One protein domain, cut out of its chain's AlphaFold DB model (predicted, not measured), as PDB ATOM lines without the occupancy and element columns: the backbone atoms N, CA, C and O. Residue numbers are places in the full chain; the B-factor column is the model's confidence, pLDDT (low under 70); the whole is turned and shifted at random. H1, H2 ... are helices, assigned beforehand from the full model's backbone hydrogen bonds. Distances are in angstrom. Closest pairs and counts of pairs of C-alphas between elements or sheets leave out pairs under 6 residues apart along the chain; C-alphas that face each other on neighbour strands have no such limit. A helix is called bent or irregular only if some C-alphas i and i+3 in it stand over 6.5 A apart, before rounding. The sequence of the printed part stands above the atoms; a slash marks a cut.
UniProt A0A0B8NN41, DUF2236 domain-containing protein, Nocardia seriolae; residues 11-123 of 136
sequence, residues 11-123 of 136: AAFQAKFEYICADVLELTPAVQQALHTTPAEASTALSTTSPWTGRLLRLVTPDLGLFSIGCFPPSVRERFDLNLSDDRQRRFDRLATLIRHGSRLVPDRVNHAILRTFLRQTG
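Overview. This is residues 11 to 123 of the 136 residues of the protein "DUF2236 domain-containing protein" of Nocardia seriolae (UniProt A0A0B8NN41). A loose, open arrangement of helices in which the chain runs three times along the long axis: out from H1 through H2 and H3, back through the bent H4 to H5, and out again along H6 to H7. H4b lies nearest the middle, with H6 crossing it and H3 meeting its first part; H1 sits by H5 at one end, its residues 11 to 17 sticking out, and H7 is off to one side at the other end, touching no helix. The printed part has 113 residues with seven named helices, H1 to H7 in order, and no named strand; the class is all helix. The whole is loose, with a radius of gyration of the C-alphas of 16.5 A and spans of 41 by 32 by 32 A.

Arrangement. H1, residues 11 to 24, touches H5, residues 74 to 79, with residues 21 to 22 alone; the closest C-alphas, of Cys 21 and Val 76, are 6.0 A apart, at a shallow tilt of 19 degrees, the same way. H2, residues 29 to 36, is close to but not clearly touching H4b, residues 62 to 70; the closest C-alphas, of Leu 35 and Ser 68, are 7.8 A apart. H3, residues 39 to 45, only just touches H4b, with 3 pairs of C-alphas within 8 A, the closest those of Pro 39 and Gly 65 at 5.4 A; they are about perpendicular at 81 degrees. By its hydrogen bonds H4 was assigned as one helix, residues 51 to 70, but it is bent: C-alphas 59 and 62 are 7.1 A apart, and its arms H4a, residues 51 to 59, and H4b stand at a steep tilt of 59 degrees. H6, residues 86 to 105, touches H4b with residues 88 to 92 alone, the closest C-alphas those of Gly 70 and Phe 92 at 6.6 A, about perpendicular at 82 degrees. H7, residues 108 to 121, touches no helix. Packing is mostly crossed, but only just. Every O i to N i+4 pair is within hydrogen-bond range in H1, H2, H3, H4a, H5 and H7, against 3 of 5 in H4b and 14 of 16 in H6.

Along the chain. H1 begins at C-alpha 11 (152.216, 108.811, 32.531) and is 18.5 A long. H6, from C-alpha 86 (127.496, 123.626, 41.241), is 29.1 A long, and H7, 19.9 A long, ends at C-alpha 121 (158.806, 135.290, 52.818). H4a is 12.9 A and H4b 13.1 A long.

Size, cuts and confidence. The C-alphas farthest apart, of Ala 12 and Pro 51, are 43.9 A apart. The printed part has no cut, and no link is long. The mean pLDDT of the printed part is 79.8; residues 37 to 62 and 122 to 123 are under 70.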
ATOM      1  N   ALA A  11     153.351 109.729  32.507       93.00
ATOM      2  CA  ALA A  11     152.216 108.811  32.531       93.00
ATOM      3  C   ALA A  11     152.283 107.885  33.756       93.00
ATOM      4  O   ALA A  11     151.299 107.719  34.473       93.00
ATOM      5  N   ALA A  12     153.469 107.358  34.065       91.00
ATOM      6  CA  ALA A  12     153.734 106.570  35.259       91.00
ATOM      7  C   ALA A  12     153.557 107.398  36.540       91.00
ATOM      8  O   ALA A  12     153.066 106.886  37.549       91.00
ATOM      9  N   PHE A  13     153.932 108.683  36.515       92.81
ATOM     10  CA  PHE A  13     153.627 109.601  37.611       92.81
ATOM     11  C   PHE A  13     152.119 109.765  37.793       92.81
ATOM     12  O   PHE A  13     151.633 109.617  38.913       92.81
ATOM     13  N   GLN A  14     151.388 110.032  36.709       92.75
ATOM     14  CA  GLN A  14     149.948 110.251  36.745       92.75
ATOM     15  C   GLN A  14     149.209 109.017  37.270       92.75
ATOM     16  O   GLN A  14     148.453 109.139  38.229       92.75
ATOM     17  N   ALA A  15     149.509 107.828  36.742       91.75
ATOM     18  CA  ALA A  15     148.907 106.578  37.203       91.75
ATOM     19  C   ALA A  15     149.162 106.333  38.700       91.75
ATOM     20  O   ALA A  15     148.263 105.951  39.449       91.75
ATOM     21  N   LYS A  16     150.386 106.604  39.173       91.06
ATOM     22  CA  LYS A  16     150.718 106.466  40.594       91.06
ATOM     23  C   LYS A  16     150.022 107.510  41.466       91.06
ATOM     24  O   LYS A  16     149.623 107.192  42.582       91.06
ATOM     25  N   PHE A  17     149.904 108.744  40.986       90.81
ATOM     26  CA  PHE A  17     149.189 109.809  41.680       90.81
ATOM     27  C   PHE A  17     147.697 109.481  41.806       90.81
ATOM     28  O   PHE A  17     147.156 109.565  42.903       90.81
ATOM     29  N   GLU A  18     147.065 109.035  40.719       91.25
ATOM     30  CA  GLU A  18     145.662 108.611  40.698       91.25
ATOM     31  C   GLU A  18     145.410 107.455  41.670       91.25
ATOM     32  O   GLU A  18     144.497 107.557  42.483       91.25
ATOM     33  N   TYR A  19     146.273 106.432  41.683       91.25
ATOM     34  CA  TYR A  19     146.223 105.343  42.670       91.25
ATOM     35  C   TYR A  19     146.339 105.849  44.116       91.25
ATOM     36  O   TYR A  19     145.574 105.451  44.992       91.25
ATOM     37  N   ILE A  20     147.278 106.760  44.394       91.00
ATOM     38  CA  ILE A  20     147.427 107.318  45.746       91.00
ATOM     39  C   ILE A  20     146.160 108.068  46.160       91.00
ATOM     40  O   ILE A  20     145.687 107.901  47.280       91.00
ATOM     41  N   CYS A  21     145.614 108.886  45.265       89.56
ATOM     42  CA  CYS A  21     144.396 109.645  45.503       89.56
ATOM     43  C   CYS A  21     143.167 108.747  45.698       89.56
ATOM     44  O   CYS A  21     142.363 109.018  46.587       89.56
ATOM     45  N   ALA A  22     143.025 107.704  44.882       87.38
ATOM     46  CA  ALA A  22     141.872 106.816  44.903       87.38
ATOM     47  C   ALA A  22     141.907 105.850  46.091       87.38
ATOM     48  O   ALA A  22     140.903 105.721  46.789       87.38
ATOM     49  N   ASP A  23     143.061 105.239  46.367       88.06
ATOM     50  CA  ASP A  23     143.153 104.073  47.251       88.06
ATOM     51  C   ASP A  23     143.922 104.362  48.541       88.06
ATOM     52  O   ASP A  23     143.472 104.000  49.627       88.06
ATOM     53  N   VAL A  24     145.043 105.080  48.462       90.88
ATOM     54  CA  VAL A  24     145.982 105.209  49.593       90.88
ATOM     55  C   VAL A  24     145.648 106.370  50.528       90.88
ATOM     56  O   VAL A  24     145.991 106.320  51.704       90.88
ATOM     57  N   LEU A  25     145.031 107.442  50.027       89.06
ATOM     58  CA  LEU A  25     144.790 108.637  50.833       89.06
ATOM     59  C   LEU A  25     143.819 108.326  51.981       89.06
ATOM     60  O   LEU A  25     142.743 107.777  51.764       89.06
ATOM     61  N   GLU A  26     144.180 108.716  53.201       88.56
ATOM     62  CA  GLU A  26     143.364 108.507  54.397       88.56
ATOM     63  C   GLU A  26     142.967 109.838  55.034       88.56
ATOM     64  O   GLU A  26     143.782 110.756  55.189       88.56
ATOM     65  N   LEU A  27     141.709 109.924  55.465       85.06
ATOM     66  CA  LEU A  27     141.183 111.078  56.180       85.06
ATOM     67  C   LEU A  27     141.494 110.959  57.673       85.06
ATOM     68  O   LEU A  27     140.651 110.583  58.483       85.06
ATOM     69  N   THR A  28     142.736 111.260  58.039       87.88
ATOM     70  CA  THR A  28     143.138 111.294  59.452       87.88
ATOM     71  C   THR A  28     142.518 112.500  60.178       87.88
ATOM     72  O   THR A  28     142.190 113.500  59.530       87.88
ATOM     73  N   PRO A  29     142.417 112.484  61.522       85.75
ATOM     74  CA  PRO A  29     141.911 113.630  62.287       85.75
ATOM     75  C   PRO A  29     142.663 114.939  62.004       85.75
ATOM     76  O   PRO A  29     142.060 116.006  61.931       85.75
ATOM     77  N   ALA A  30     143.976 114.859  61.762       82.00
ATOM     78  CA  ALA A  30     144.783 116.020  61.388       82.00
ATOM     79  C   ALA A  30     144.374 116.599  60.023       82.00
ATOM     80  O   ALA A  30     144.335 117.817  59.851       82.00
ATOM     81  N   VAL A  31     144.035 115.739  59.056       81.19
ATOM     82  CA  VAL A  31     143.548 116.171  57.738       81.19
ATOM     83  C   VAL A  31     142.164 116.803  57.864       81.19
ATOM     84  O   VAL A  31     141.938 117.859  57.281       81.19
ATOM     85  N   GLN A  32     141.263 116.230  58.668       82.00
ATOM     86  CA  GLN A  32     139.951 116.836  58.936       82.00
ATOM     87  C   GLN A  32     140.099 118.232  59.542       82.00
ATOM     88  O   GLN A  32     139.492 119.187  59.064       82.00
ATOM     89  N   GLN A  33     140.969 118.382  60.541       80.00
ATOM     90  CA  GLN A  33     141.238 119.680  61.151       80.00
ATOM     91  C   GLN A  33     141.806 120.690  60.140       80.00
ATOM     92  O   GLN A  33     141.393 121.852  60.127       80.00
ATOM     93  N   ALA A  34     142.703 120.255  59.253       76.94
ATOM     94  CA  ALA A  34     143.233 121.101  58.186       76.94
ATOM     95  C   ALA A  34     142.149 121.519  57.173       76.94
ATOM     96  O   ALA A  34     142.152 122.659  56.713       76.94
ATOM     97  N   LEU A  35     141.199 120.634  56.855       75.00
ATOM     98  CA  LEU A  35     140.073 120.929  55.959       75.00
ATOM     99  C   LEU A  35     139.056 121.895  56.580       75.00
ATOM    100  O   LEU A  35     138.468 122.703  55.865       75.00
ATOM    101  N   HIS A  36     138.868 121.844  57.902       71.81
ATOM    102  CA  HIS A  36     137.997 122.769  58.633       71.81
ATOM    103  C   HIS A  36     138.664 124.105  58.977       71.81
ATOM    104  O   HIS A  36     137.977 125.025  59.423       71.81
ATOM    105  N   THR A  37     139.977 124.236  58.758       68.44
ATOM    106  CA  THR A  37     140.687 125.498  58.980       68.44
ATOM    107  C   THR A  37     140.107 126.566  58.064       68.44
ATOM    108  O   THR A  37     140.049 126.418  56.839       68.44
ATOM    109  N   THR A  38     139.658 127.665  58.658       64.50
ATOM    110  CA  THR A  38     138.994 128.717  57.900       64.50
ATOM    111  C   THR A  38     139.991 129.423  56.976       64.50
ATOM    112  O   THR A  38     141.171 129.581  57.308       64.50
ATOM    113  N   PRO A  39     139.542 129.949  55.824       64.12
ATOM    114  CA  PRO A  39     140.404 130.759  54.964       64.12
ATOM    115  C   PRO A  39     140.994 131.979  55.690       64.12
ATOM    116  O   PRO A  39     142.094 132.423  55.366       64.12
ATOM    117  N   ALA A  40     140.285 132.503  56.698       61.41
ATOM    118  CA  ALA A  40     140.754 133.586  57.556       61.41
ATOM    119  C   ALA A  40     141.953 133.154  58.423       61.41
ATOM    120  O   ALA A  40     142.966 133.859  58.456       61.41
ATOM    121  N   GLU A  41     141.892 131.975  59.043       60.56
ATOM    122  CA  GLU A  41     143.007 131.386  59.801       60.56
ATOM    123  C   GLU A  41     144.205 131.081  58.892       60.56
ATOM    124  O   GLU A  41     145.331 131.477  59.201       60.56
ATOM    125  N   ALA A  42     143.963 130.496  57.714       60.91
ATOM    126  CA  ALA A  42     145.004 130.249  56.715       60.91
ATOM    127  C   ALA A  42     145.673 131.552  56.233       60.91
ATOM    128  O   ALA A  42     146.893 131.621  56.080       60.91
ATOM    129  N   SER A  43     144.894 132.622  56.038       59.75
ATOM    130  CA  SER A  43     145.423 133.932  55.637       59.75
ATOM    131  C   SER A  43     146.225 134.625  56.741       59.75
ATOM    132  O   SER A  43     147.180 135.342  56.445       59.75
ATOM    133  N   THR A  44     145.887 134.375  58.009       59.25
ATOM    134  CA  THR A  44     146.622 134.909  59.166       59.25
ATOM    135  C   THR A  44     147.987 134.233  59.304       59.25
ATOM    136  O   THR A  44     148.978 134.904  59.587       59.25
ATOM    137  N   ALA A  45     148.077 132.930  59.009       58.16
ATOM    138  CA  ALA A  45     149.349 132.207  58.946       58.16
ATOM    139  C   ALA A  45     150.270 132.703  57.813       58.16
ATOM    140  O   ALA A  45     151.493 132.647  57.929       58.16
ATOM    141  N   LEU A  46     149.691 133.244  56.737       58.22
ATOM    142  CA  LEU A  46     150.405 133.857  55.613       58.22
ATOM    143  C   LEU A  46     150.767 135.334  55.854       58.22
ATOM    144  O   LEU A  46     151.097 136.029  54.894       58.22
ATOM    145  N   SER A  47     150.695 135.825  57.100       55.72
ATOM    146  CA  SER A  47     150.968 137.220  57.471       55.72
ATOM    147  C   SER A  47     152.251 137.744  56.822       55.72
ATOM    148  O   SER A  47     153.376 137.417  57.204       55.72
ATOM    149  N   THR A  48     152.066 138.578  55.803       56.91
ATOM    150  CA  THR A  48     153.149 139.281  55.128       56.91
ATOM    151  C   THR A  48     153.342 140.637  55.792       56.91
ATOM    152  O   THR A  48     152.373 141.366  55.994       56.91
ATOM    153  N   THR A  49     154.584 141.053  56.015       56.16
ATOM    154  CA  THR A  49     154.937 142.389  56.536       56.16
ATOM    155  C   THR A  49     154.557 143.557  55.611       56.16
ATOM    156  O   THR A  49     154.694 144.713  56.002       56.16
ATOM    157  N   SER A  50     154.070 143.293  54.391       60.66
ATOM    158  CA  SER A  50     153.701 144.325  53.418       60.66
ATOM    159  C   SER A  50     152.189 144.624  53.426       60.66
ATOM    160  O   SER A  50     151.383 143.716  53.194       60.66
ATOM    161  N   PRO A  51     151.771 145.895  53.593       61.62
ATOM    162  CA  PRO A  51     150.357 146.286  53.621       61.62
ATOM    163  C   PRO A  51     149.643 146.103  52.271       61.62
ATOM    164  O   PRO A  51     148.434 145.868  52.231       61.62
ATOM    165  N   TRP A  52     150.378 146.163  51.157       60.50
ATOM    166  CA  TRP A  52     149.833 145.886  49.823       60.50
ATOM    167  C   TRP A  52     149.499 144.409  49.642       60.50
ATOM    168  O   TRP A  52     148.429 144.062  49.146       60.50
ATOM    169  N   THR A  53     150.391 143.538  50.101       64.12
ATOM    170  CA  THR A  53     150.208 142.093  49.995       64.12
ATOM    171  C   THR A  53     149.069 141.624  50.900       64.12
ATOM    172  O   THR A  53     148.271 140.806  50.466       64.12
ATOM    173  N   GLY A  54     148.889 142.225  52.083       62.88
ATOM    174  CA  GLY A  54     147.731 141.961  52.948       62.88
ATOM    175  C   GLY A  54     146.381 142.351  52.326       62.88
ATOM    176  O   GLY A  54     145.397 141.631  52.492       62.88
ATOM    177  N   ARG A  55     146.316 143.452  51.561       65.62
ATOM    178  CA  ARG A  55     145.107 143.825  50.797       65.62
ATOM    179  C   ARG A  55     144.813 142.841  49.671       65.62
ATOM    180  O   ARG A  55     143.665 142.435  49.515       65.62
ATOM    181  N   LEU A  56     145.839 142.452  48.917       67.38
ATOM    182  CA  LEU A  56     145.695 141.465  47.851       67.38
ATOM    183  C   LEU A  56     145.258 140.111  48.421       67.38
ATOM    184  O   LEU A  56     144.331 139.500  47.906       67.38
ATOM    185  N   LEU A  57     145.863 139.687  49.534       65.31
ATOM    186  CA  LEU A  57     145.523 138.442  50.210       65.31
ATOM    187  C   LEU A  57     144.054 138.446  50.634       65.31
ATOM    188  O   LEU A  57     143.357 137.506  50.292       65.31
ATOM    189  N   ARG A  58     143.552 139.534  51.241       66.62
ATOM    190  CA  ARG A  58     142.133 139.685  51.623       66.62
ATOM    191  C   ARG A  58     141.154 139.564  50.454       66.62
ATOM    192  O   ARG A  58     140.049 139.068  50.657       66.62
ATOM    193  N   LEU A  59     141.538 140.007  49.255       67.81
ATOM    194  CA  LEU A  59     140.708 139.854  48.054       67.81
ATOM    195  C   LEU A  59     140.617 138.392  47.606       67.81
ATOM    196  O   LEU A  59     139.578 137.976  47.104       67.81
ATOM    197  N   VAL A  60     141.681 137.613  47.814       68.56
ATOM    198  CA  VAL A  60     141.750 136.201  47.410       68.56
ATOM    199  C   VAL A  60     141.328 135.257  48.547       68.56
ATOM    200  O   VAL A  60     140.905 134.139  48.277       68.56
ATOM    201  N   THR A  61     141.359 135.696  49.812       68.06
ATOM    202  CA  THR A  61     140.958 134.925  51.003       68.06
ATOM    203  C   THR A  61     139.630 134.176  50.852       68.06
ATOM    204  O   THR A  61     139.616 132.985  51.160       68.06
ATOM    205  N   PRO A  62     138.518 134.774  50.371       67.31
ATOM    206  CA  PRO A  62     137.268 134.026  50.204       67.31
ATOM    207  C   PRO A  62     137.378 132.885  49.179       67.31
ATOM    208  O   PRO A  62     136.695 131.870  49.316       67.31
ATOM    209  N   ASP A  63     138.261 133.020  48.189       72.56
ATOM    210  CA  ASP A  63     138.535 131.995  47.183       72.56
ATOM    211  C   ASP A  63     139.605 130.988  47.629       72.56
ATOM    212  O   ASP A  63     139.667 129.897  47.073       72.56
ATOM    213  N   LEU A  64     140.404 131.265  48.668       72.06
ATOM    214  CA  LEU A  64     141.394 130.304  49.176       72.06
ATOM    215  C   LEU A  64     140.737 128.997  49.625       72.06
ATOM    216  O   LEU A  64     141.210 127.928  49.258       72.06
ATOM    217  N   GLY A  65     139.604 129.067  50.330       75.38
ATOM    218  CA  GLY A  65     138.841 127.864  50.685       75.38
ATOM    219  C   GLY A  65     138.294 127.122  49.461       75.38
ATOM    220  O   GLY A  65     138.156 125.901  49.481       75.38
ATOM    221  N   LEU A  66     138.015 127.845  48.371       81.94
ATOM    222  CA  LEU A  66     137.611 127.243  47.105       81.94
ATOM    223  C   LEU A  66     138.783 126.513  46.432       81.94
ATOM    224  O   LEU A  66     138.581 125.411  45.937       81.94
ATOM    225  N   PHE A  67     139.996 127.069  46.464       80.19
ATOM    226  CA  PHE A  67     141.201 126.399  45.958       80.19
ATOM    227  C   PHE A  67     141.623 125.202  46.813       80.19
ATOM    228  O   PHE A  67     142.057 124.198  46.253       80.19
ATOM    229  N   SER A  68     141.462 125.272  48.138       78.69
ATOM    230  CA  SER A  68     141.806 124.166  49.041       78.69
ATOM    231  C   SER A  68     141.045 122.884  48.710       78.69
ATOM    232  O   SER A  68     141.616 121.807  48.809       78.69
ATOM    233  N   ILE A  69     139.781 122.995  48.288       83.44
ATOM    234  CA  ILE A  69     138.955 121.840  47.912       83.44
ATOM    235  C   ILE A  69     138.979 121.598  46.397       83.44
ATOM    236  O   ILE A  69     139.128 120.465  45.952       83.44
ATOM    237  N   GLY A  70     138.853 122.649  45.584       84.69
ATOM    238  CA  GLY A  70     138.698 122.541  44.128       84.69
ATOM    239  C   GLY A  70     139.913 121.964  43.403       84.69
ATOM    240  O   GLY A  70     139.768 121.393  42.325       84.69
ATOM    241  N   CYS A  71     141.105 122.055  43.999       86.25
ATOM    242  CA  CYS A  71     142.316 121.453  43.446       86.25
ATOM    243  C   CYS A  71     142.397 119.928  43.646       86.25
ATOM    244  O   CYS A  71     143.286 119.301  43.068       86.25
ATOM    245  N   PHE A  72     141.509 119.320  44.441       87.19
ATOM    246  CA  PHE A  72     141.473 117.867  44.579       87.19
ATOM    247  C   PHE A  72     140.834 117.192  43.353       87.19
ATOM    248  O   PHE A  72     139.825 117.683  42.825       87.19
ATOM    249  N   PRO A  73     141.359 116.027  42.924       86.69
ATOM    250  CA  PRO A  73     140.705 115.198  41.918       86.69
ATOM    251  C   PRO A  73     139.257 114.865  42.318       86.69
ATOM    252  O   PRO A  73     138.983 114.732  43.514       86.69
ATOM    253  N   PRO A  74     138.329 114.692  41.356       85.31
ATOM    254  CA  PRO A  74     136.946 114.308  41.653       85.31
ATOM    255  C   PRO A  74     136.842 113.069  42.554       85.31
ATOM    256  O   PRO A  74     136.118 113.107  43.541       85.31
ATOM    257  N   SER A  75     137.668 112.044  42.310       85.25
ATOM    258  CA  SER A  75     137.704 110.808  43.110       85.25
ATOM    259  C   SER A  75     137.982 111.044  44.598       85.25
ATOM    260  O   SER A  75     137.388 110.402  45.458       85.25
ATOM    261  N   VAL A  76     138.855 112.001  44.918       87.12
ATOM    262  CA  VAL A  76     139.176 112.390  46.299       87.12
ATOM    263  C   VAL A  76     138.012 113.156  46.920       87.12
ATOM    264  O   VAL A  76     137.671 112.931  48.077       87.12
ATOM    265  N   ARG A  77     137.387 114.059  46.157       88.12
ATOM    266  CA  ARG A  77     136.268 114.868  46.653       88.12
ATOM    267  C   ARG A  77     135.041 114.021  46.957       88.12
ATOM    268  O   ARG A  77     134.442 114.210  48.006       88.12
ATOM    269  N   GLU A  78     134.731 113.059  46.097       86.44
ATOM    270  CA  GLU A  78     133.643 112.107  46.316       86.44
ATOM    271  C   GLU A  78     133.925 111.211  47.527       86.44
ATOM    272  O   GLU A  78     133.072 111.073  48.401       86.44
ATOM    273  N   ARG A  79     135.146 110.665  47.639       86.94
ATOM    274  CA  ARG A  79     135.532 109.768  48.741       86.94
ATOM    275  C   ARG A  79     135.473 110.434  50.121       86.94
ATOM    276  O   ARG A  79     135.178 109.756  51.102       86.94
ATOM    277  N   PHE A  80     135.773 111.729  50.210       86.25
ATOM    278  CA  PHE A  80     135.811 112.468  51.480       86.25
ATOM    279  C   PHE A  80     134.624 113.412  51.694       86.25
ATOM    280  O   PHE A  80     134.675 114.232  52.606       86.25
ATOM    281  N   ASP A  81     133.578 113.305  50.867       85.81
ATOM    282  CA  ASP A  81     132.390 114.169  50.901       85.81
ATOM    283  C   ASP A  81     132.724 115.678  50.856       85.81
ATOM    284  O   ASP A  81     132.126 116.525  51.514       85.81
ATOM    285  N   LEU A  82     133.727 116.030  50.046       85.25
ATOM    286  CA  LEU A  82     134.196 117.403  49.821       85.25
ATOM    287  C   LEU A  82     133.604 117.992  48.536       85.25
ATOM    288  O   LEU A  82     134.250 118.772  47.826       85.25
ATOM    289  N   ASN A  83     132.386 117.583  48.193       84.19
ATOM    290  CA  ASN A  83     131.746 118.004  46.960       84.19
ATOM    291  C   ASN A  83     131.447 119.505  46.993       84.19
ATOM    292  O   ASN A  83     130.900 120.055  47.950       84.19
ATOM    293  N   LEU A  84     131.835 120.192  45.920       83.38
ATOM    294  CA  LEU A  84     131.490 121.594  45.737       83.38
ATOM    295  C   LEU A  84     130.070 121.671  45.187       83.38
ATOM    296  O   LEU A  84     129.720 120.920  44.282       83.38
ATOM    297  N   SER A  85     129.280 122.627  45.674       87.06
ATOM    298  CA  SER A  85     128.035 122.977  44.994       87.06
ATOM    299  C   SER A  85     128.315 123.457  43.566       87.06
ATOM    300  O   SER A  85     129.372 124.043  43.302       87.06
ATOM    301  N   ASP A  86     127.355 123.274  42.661       89.12
ATOM    302  CA  ASP A  86     127.496 123.626  41.241       89.12
ATOM    303  C   ASP A  86     127.993 125.062  41.025       89.12
ATOM    304  O   ASP A  86     128.879 125.317  40.208       89.12
ATOM    305  N   ASP A  87     127.480 126.022  41.796       89.31
ATOM    306  CA  ASP A  87     127.889 127.424  41.679       89.31
ATOM    307  C   ASP A  87     129.337 127.657  42.118       89.31
ATOM    308  O   ASP A  87     130.062 128.452  41.506       89.31
ATOM    309  N   ARG A  88     129.791 126.938  43.152       87.44
ATOM    310  CA  ARG A  88     131.184 126.980  43.607       87.44
ATOM    311  C   ARG A  88     132.102 126.312  42.589       87.44
ATOM    312  O   ARG A  88     133.152 126.878  42.295       87.44
ATOM    313  N   GLN A  89     131.688 125.191  42.000       89.12
ATOM    314  CA  GLN A  89     132.430 124.525  40.929       89.12
ATOM    315  C   GLN A  89     132.595 125.453  39.716       89.12
ATOM    316  O   GLN A  89     133.718 125.724  39.300       89.12
ATOM    317  N   ARG A  90     131.513 126.078  39.231       91.19
ATOM    318  CA  ARG A  90     131.575 127.057  38.125       91.19
ATOM    319  C   ARG A  90     132.461 128.257  38.452       91.19
ATOM    320  O   ARG A  90     133.152 128.792  37.583       91.19
ATOM    321  N   ARG A  91     132.425 128.749  39.696       89.69
ATOM    322  CA  ARG A  91     133.322 129.826  40.147       89.69
ATOM    323  C   ARG A  91     134.783 129.374  40.105       89.69
ATOM    324  O   ARG A  91     135.607 130.124  39.587       89.69
ATOM    325  N   PHE A  92     135.082 128.170  40.584       89.62
ATOM    326  CA  PHE A  92     136.425 127.595  40.543       89.62
ATOM    327  C   PHE A  92     136.920 127.444  39.103       89.62
ATOM    328  O   PHE A  92     137.999 127.937  38.784       89.62
ATOM    329  N   ASP A  93     136.108 126.877  38.212       90.31
ATOM    330  CA  ASP A  93     136.476 126.658  36.809       90.31
ATOM    331  C   ASP A  93     136.768 127.979  36.083       90.31
ATOM    332  O   ASP A  93     137.743 128.092  35.330       90.31
ATOM    333  N   ARG A  94     135.974 129.025  36.360       91.31
ATOM    334  CA  ARG A  94     136.219 130.380  35.838       91.31
ATOM    335  C   ARG A  94     137.527 130.965  36.356       91.31
ATOM    336  O   ARG A  94     138.300 131.494  35.560       91.31
ATOM    337  N   LEU A  95     137.797 130.859  37.656       89.00
ATOM    338  CA  LEU A  95     139.046 131.347  38.246       89.00
ATOM    339  C   LEU A  95     140.261 130.580  37.713       89.00
ATOM    340  O   LEU A  95     141.252 131.200  37.337       89.00
ATOM    341  N   ALA A  96     140.180 129.255  37.612       88.50
ATOM    342  CA  ALA A  96     141.241 128.421  37.058       88.50
ATOM    343  C   ALA A  96     141.538 128.785  35.595       88.50
ATOM    344  O   ALA A  96     142.700 128.911  35.203       88.50
ATOM    345  N   THR A  97     140.491 129.022  34.802       90.75
ATOM    346  CA  THR A  97     140.603 129.491  33.415       90.75
ATOM    347  C   THR A  97     141.262 130.868  33.360       90.75
ATOM    348  O   THR A  97     142.240 131.058  32.634       90.75
ATOM    349  N   LEU A  98     140.805 131.811  34.188       89.94
ATOM    350  CA  LEU A  98     141.378 133.153  34.280       89.94
ATOM    351  C   LEU A  98     142.864 133.113  34.654       89.94
ATOM    352  O   LEU A  98     143.662 133.793  34.021       89.94
ATOM    353  N   ILE A  99     143.257 132.297  35.632       85.94
ATOM    354  CA  ILE A  99     144.659 132.142  36.049       85.94
ATOM    355  C   ILE A  99     145.493 131.526  34.918       85.94
ATOM    356  O   ILE A  99     146.583 132.013  34.606       85.94
ATOM    357  N   ARG A 100     144.981 130.484  34.254       86.12
ATOM    358  CA  ARG A 100     145.684 129.800  33.159       86.12
ATOM    359  C   ARG A 100     145.946 130.730  31.977       86.12
ATOM    360  O   ARG A 100     147.037 130.691  31.414       86.12
ATOM    361  N   HIS A 101     144.985 131.576  31.621       89.88
ATOM    362  CA  HIS A 101     145.149 132.533  30.526       89.88
ATOM    363  C   HIS A 101     145.887 133.803  30.961       89.88
ATOM    364  O   HIS A 101     146.756 134.281  30.236       89.88
ATOM    365  N   GLY A 102     145.605 134.310  32.159       85.06
ATOM    366  CA  GLY A 102     146.215 135.519  32.707       85.06
ATOM    367  C   GLY A 102     147.704 135.361  32.996       85.06
ATOM    368  O   GLY A 102     148.460 136.311  32.813       85.06
ATOM    369  N   SER A 103     148.160 134.157  33.358       79.38
ATOM    370  CA  SER A 103     149.588 133.892  33.593       79.38
ATOM    371  C   SER A 103     150.463 134.179  32.369       79.38
ATOM    372  O   SER A 103     151.597 134.617  32.525       79.38
ATOM    373  N   ARG A 104     149.921 134.031  31.153       82.88
ATOM    374  CA  ARG A 104     150.627 134.344  29.898       82.88
ATOM    375  C   ARG A 104     150.819 135.842  29.658       82.88
ATOM    376  O   ARG A 104     151.624 136.218  28.816       82.88
ATOM    377  N   LEU A 105     150.067 136.685  30.364       87.25
ATOM    378  CA  LEU A 105     150.131 138.143  30.242       87.25
ATOM    379  C   LEU A 105     151.113 138.769  31.236       87.25
ATOM    380  O   LEU A 105     151.420 139.953  31.125       87.25
ATOM    381  N   VAL A 106     151.597 138.002  32.217       81.38
ATOM    382  CA  VAL A 106     152.543 138.500  33.216       81.38
ATOM    383  C   VAL A 106     153.950 138.481  32.614       81.38
ATOM    384  O   VAL A 106     154.441 137.405  32.280       81.38
ATOM    385  N   PRO A 107     154.645 139.629  32.512       90.00
ATOM    386  CA  PRO A 107     156.016 139.653  32.014       90.00
ATOM    387  C   PRO A 107     156.953 138.809  32.888       90.00
ATOM    388  O   PRO A 107     156.892 138.889  34.119       90.00
ATOM    389  N   ASP A 108     157.892 138.085  32.274       86.06
ATOM    390  CA  ASP A 108     158.800 137.155  32.973       86.06
ATOM    391  C   ASP A 108     159.537 137.788  34.156       86.06
ATOM    392  O   ASP A 108     159.681 137.183  35.220       86.06
ATOM    393  N   ARG A 109     159.965 139.049  34.010       85.69
ATOM    394  CA  ARG A 109     160.651 139.793  35.078       85.69
ATOM    395  C   ARG A 109     159.771 139.971  36.312       85.69
ATOM    396  O   ARG A 109     160.258 139.844  37.434       85.69
ATOM    397  N   VAL A 110     158.485 140.250  36.103       85.88
ATOM    398  CA  VAL A 110     157.505 140.416  37.180       85.88
ATOM    399  C   VAL A 110     157.234 139.066  37.834       85.88
ATOM    400  O   VAL A 110     157.308 138.963  39.055       85.88
ATOM    401  N   ASN A 111     157.027 138.016  37.035       83.25
ATOM    402  CA  ASN A 111     156.824 136.657  37.538       83.25
ATOM    403  C   ASN A 111     158.002 136.189  38.418       83.25
ATOM    404  O   ASN A 111     157.816 135.753  39.556       83.25
ATOM    405  N   HIS A 112     159.238 136.379  37.947       83.62
ATOM    406  CA  HIS A 112     160.451 136.043  38.699       83.62
ATOM    407  C   HIS A 112     160.593 136.863  39.990       83.62
ATOM    408  O   HIS A 112     160.988 136.321  41.026       83.62
ATOM    409  N   ALA A 113     160.277 138.162  39.954       85.25
ATOM    410  CA  ALA A 113     160.341 139.024  41.131       85.25
ATOM    411  C   ALA A 113     159.311 138.620  42.199       85.25
ATOM    412  O   ALA A 113     159.652 138.554  43.386       85.25
ATOM    413  N   ILE A 114     158.081 138.295  41.784       82.12
ATOM    414  CA  ILE A 114     157.016 137.806  42.670       82.12
ATOM    415  C   ILE A 114     157.438 136.481  43.307       82.12
ATOM    416  O   ILE A 114     157.448 136.375  44.533       82.12
ATOM    417  N   LEU A 115     157.875 135.507  42.501       82.25
ATOM    418  CA  LEU A 115     158.317 134.200  42.992       82.25
ATOM    419  C   LEU A 115     159.472 134.330  43.993       82.25
ATOM    420  O   LEU A 115     159.433 133.749  45.075       82.25
ATOM    421  N   ARG A 116     160.494 135.132  43.669       82.00
ATOM    422  CA  ARG A 116     161.639 135.375  44.560       82.00
ATOM    423  C   ARG A 116     161.207 136.003  45.885       82.00
ATOM    424  O   ARG A 116     161.749 135.650  46.930       82.00
ATOM    425  N   THR A 117     160.266 136.943  45.846       80.12
ATOM    426  CA  THR A 117     159.734 137.593  47.050       80.12
ATOM    427  C   THR A 117     158.964 136.595  47.908       80.12
ATOM    428  O   THR A 117     159.210 136.517  49.109       80.12
ATOM    429  N   PHE A 118     158.119 135.772  47.288       76.31
ATOM    430  CA  PHE A 118     157.365 134.732  47.979       76.31
ATOM    431  C   PHE A 118     158.281 133.696  48.644       76.31
ATOM    432  O   PHE A 118     158.135 133.424  49.830       76.31
ATOM    433  N   LEU A 119     159.292 133.186  47.928       79.50
ATOM    434  CA  LEU A 119     160.270 132.231  48.475       79.50
ATOM    435  C   LEU A 119     161.049 132.798  49.671       79.50
ATOM    436  O   LEU A 119     161.338 132.082  50.627       79.50
ATOM    437  N   ARG A 120     161.377 134.096  49.640       75.06
ATOM    438  CA  ARG A 120     162.015 134.776  50.776       75.06
ATOM    439  C   ARG A 120     161.082 134.862  51.982       75.06
ATOM    440  O   ARG A 120     161.540 134.661  53.101       75.06
ATOM    441  N   GLN A 121     159.804 135.162  51.754       70.44
ATOM    442  CA  GLN A 121     158.806 135.290  52.818       70.44
ATOM    443  C   GLN A 121     158.476 133.951  53.478       70.44
ATOM    444  O   GLN A 121     158.403 133.886  54.698       70.44
ATOM    445  N   THR A 122     158.347 132.872  52.704       67.94
ATOM    446  CA  THR A 122     158.048 131.531  53.239       67.94
ATOM    447  C   THR A 122     159.240 130.874  53.933       67.94
ATOM    448  O   THR A 122     159.164 129.717  54.340       67.94
ATOM    449  N   GLY A 123     160.364 131.584  54.066       66.81
ATOM    450  CA  GLY A 123     161.567 131.053  54.697       66.81
ATOM    451  C   GLY A 123     162.188 129.898  53.914       66.81
ATOM    452  O   GLY A 123     163.063 129.212  54.448       66.81
TER     453      GLY A 123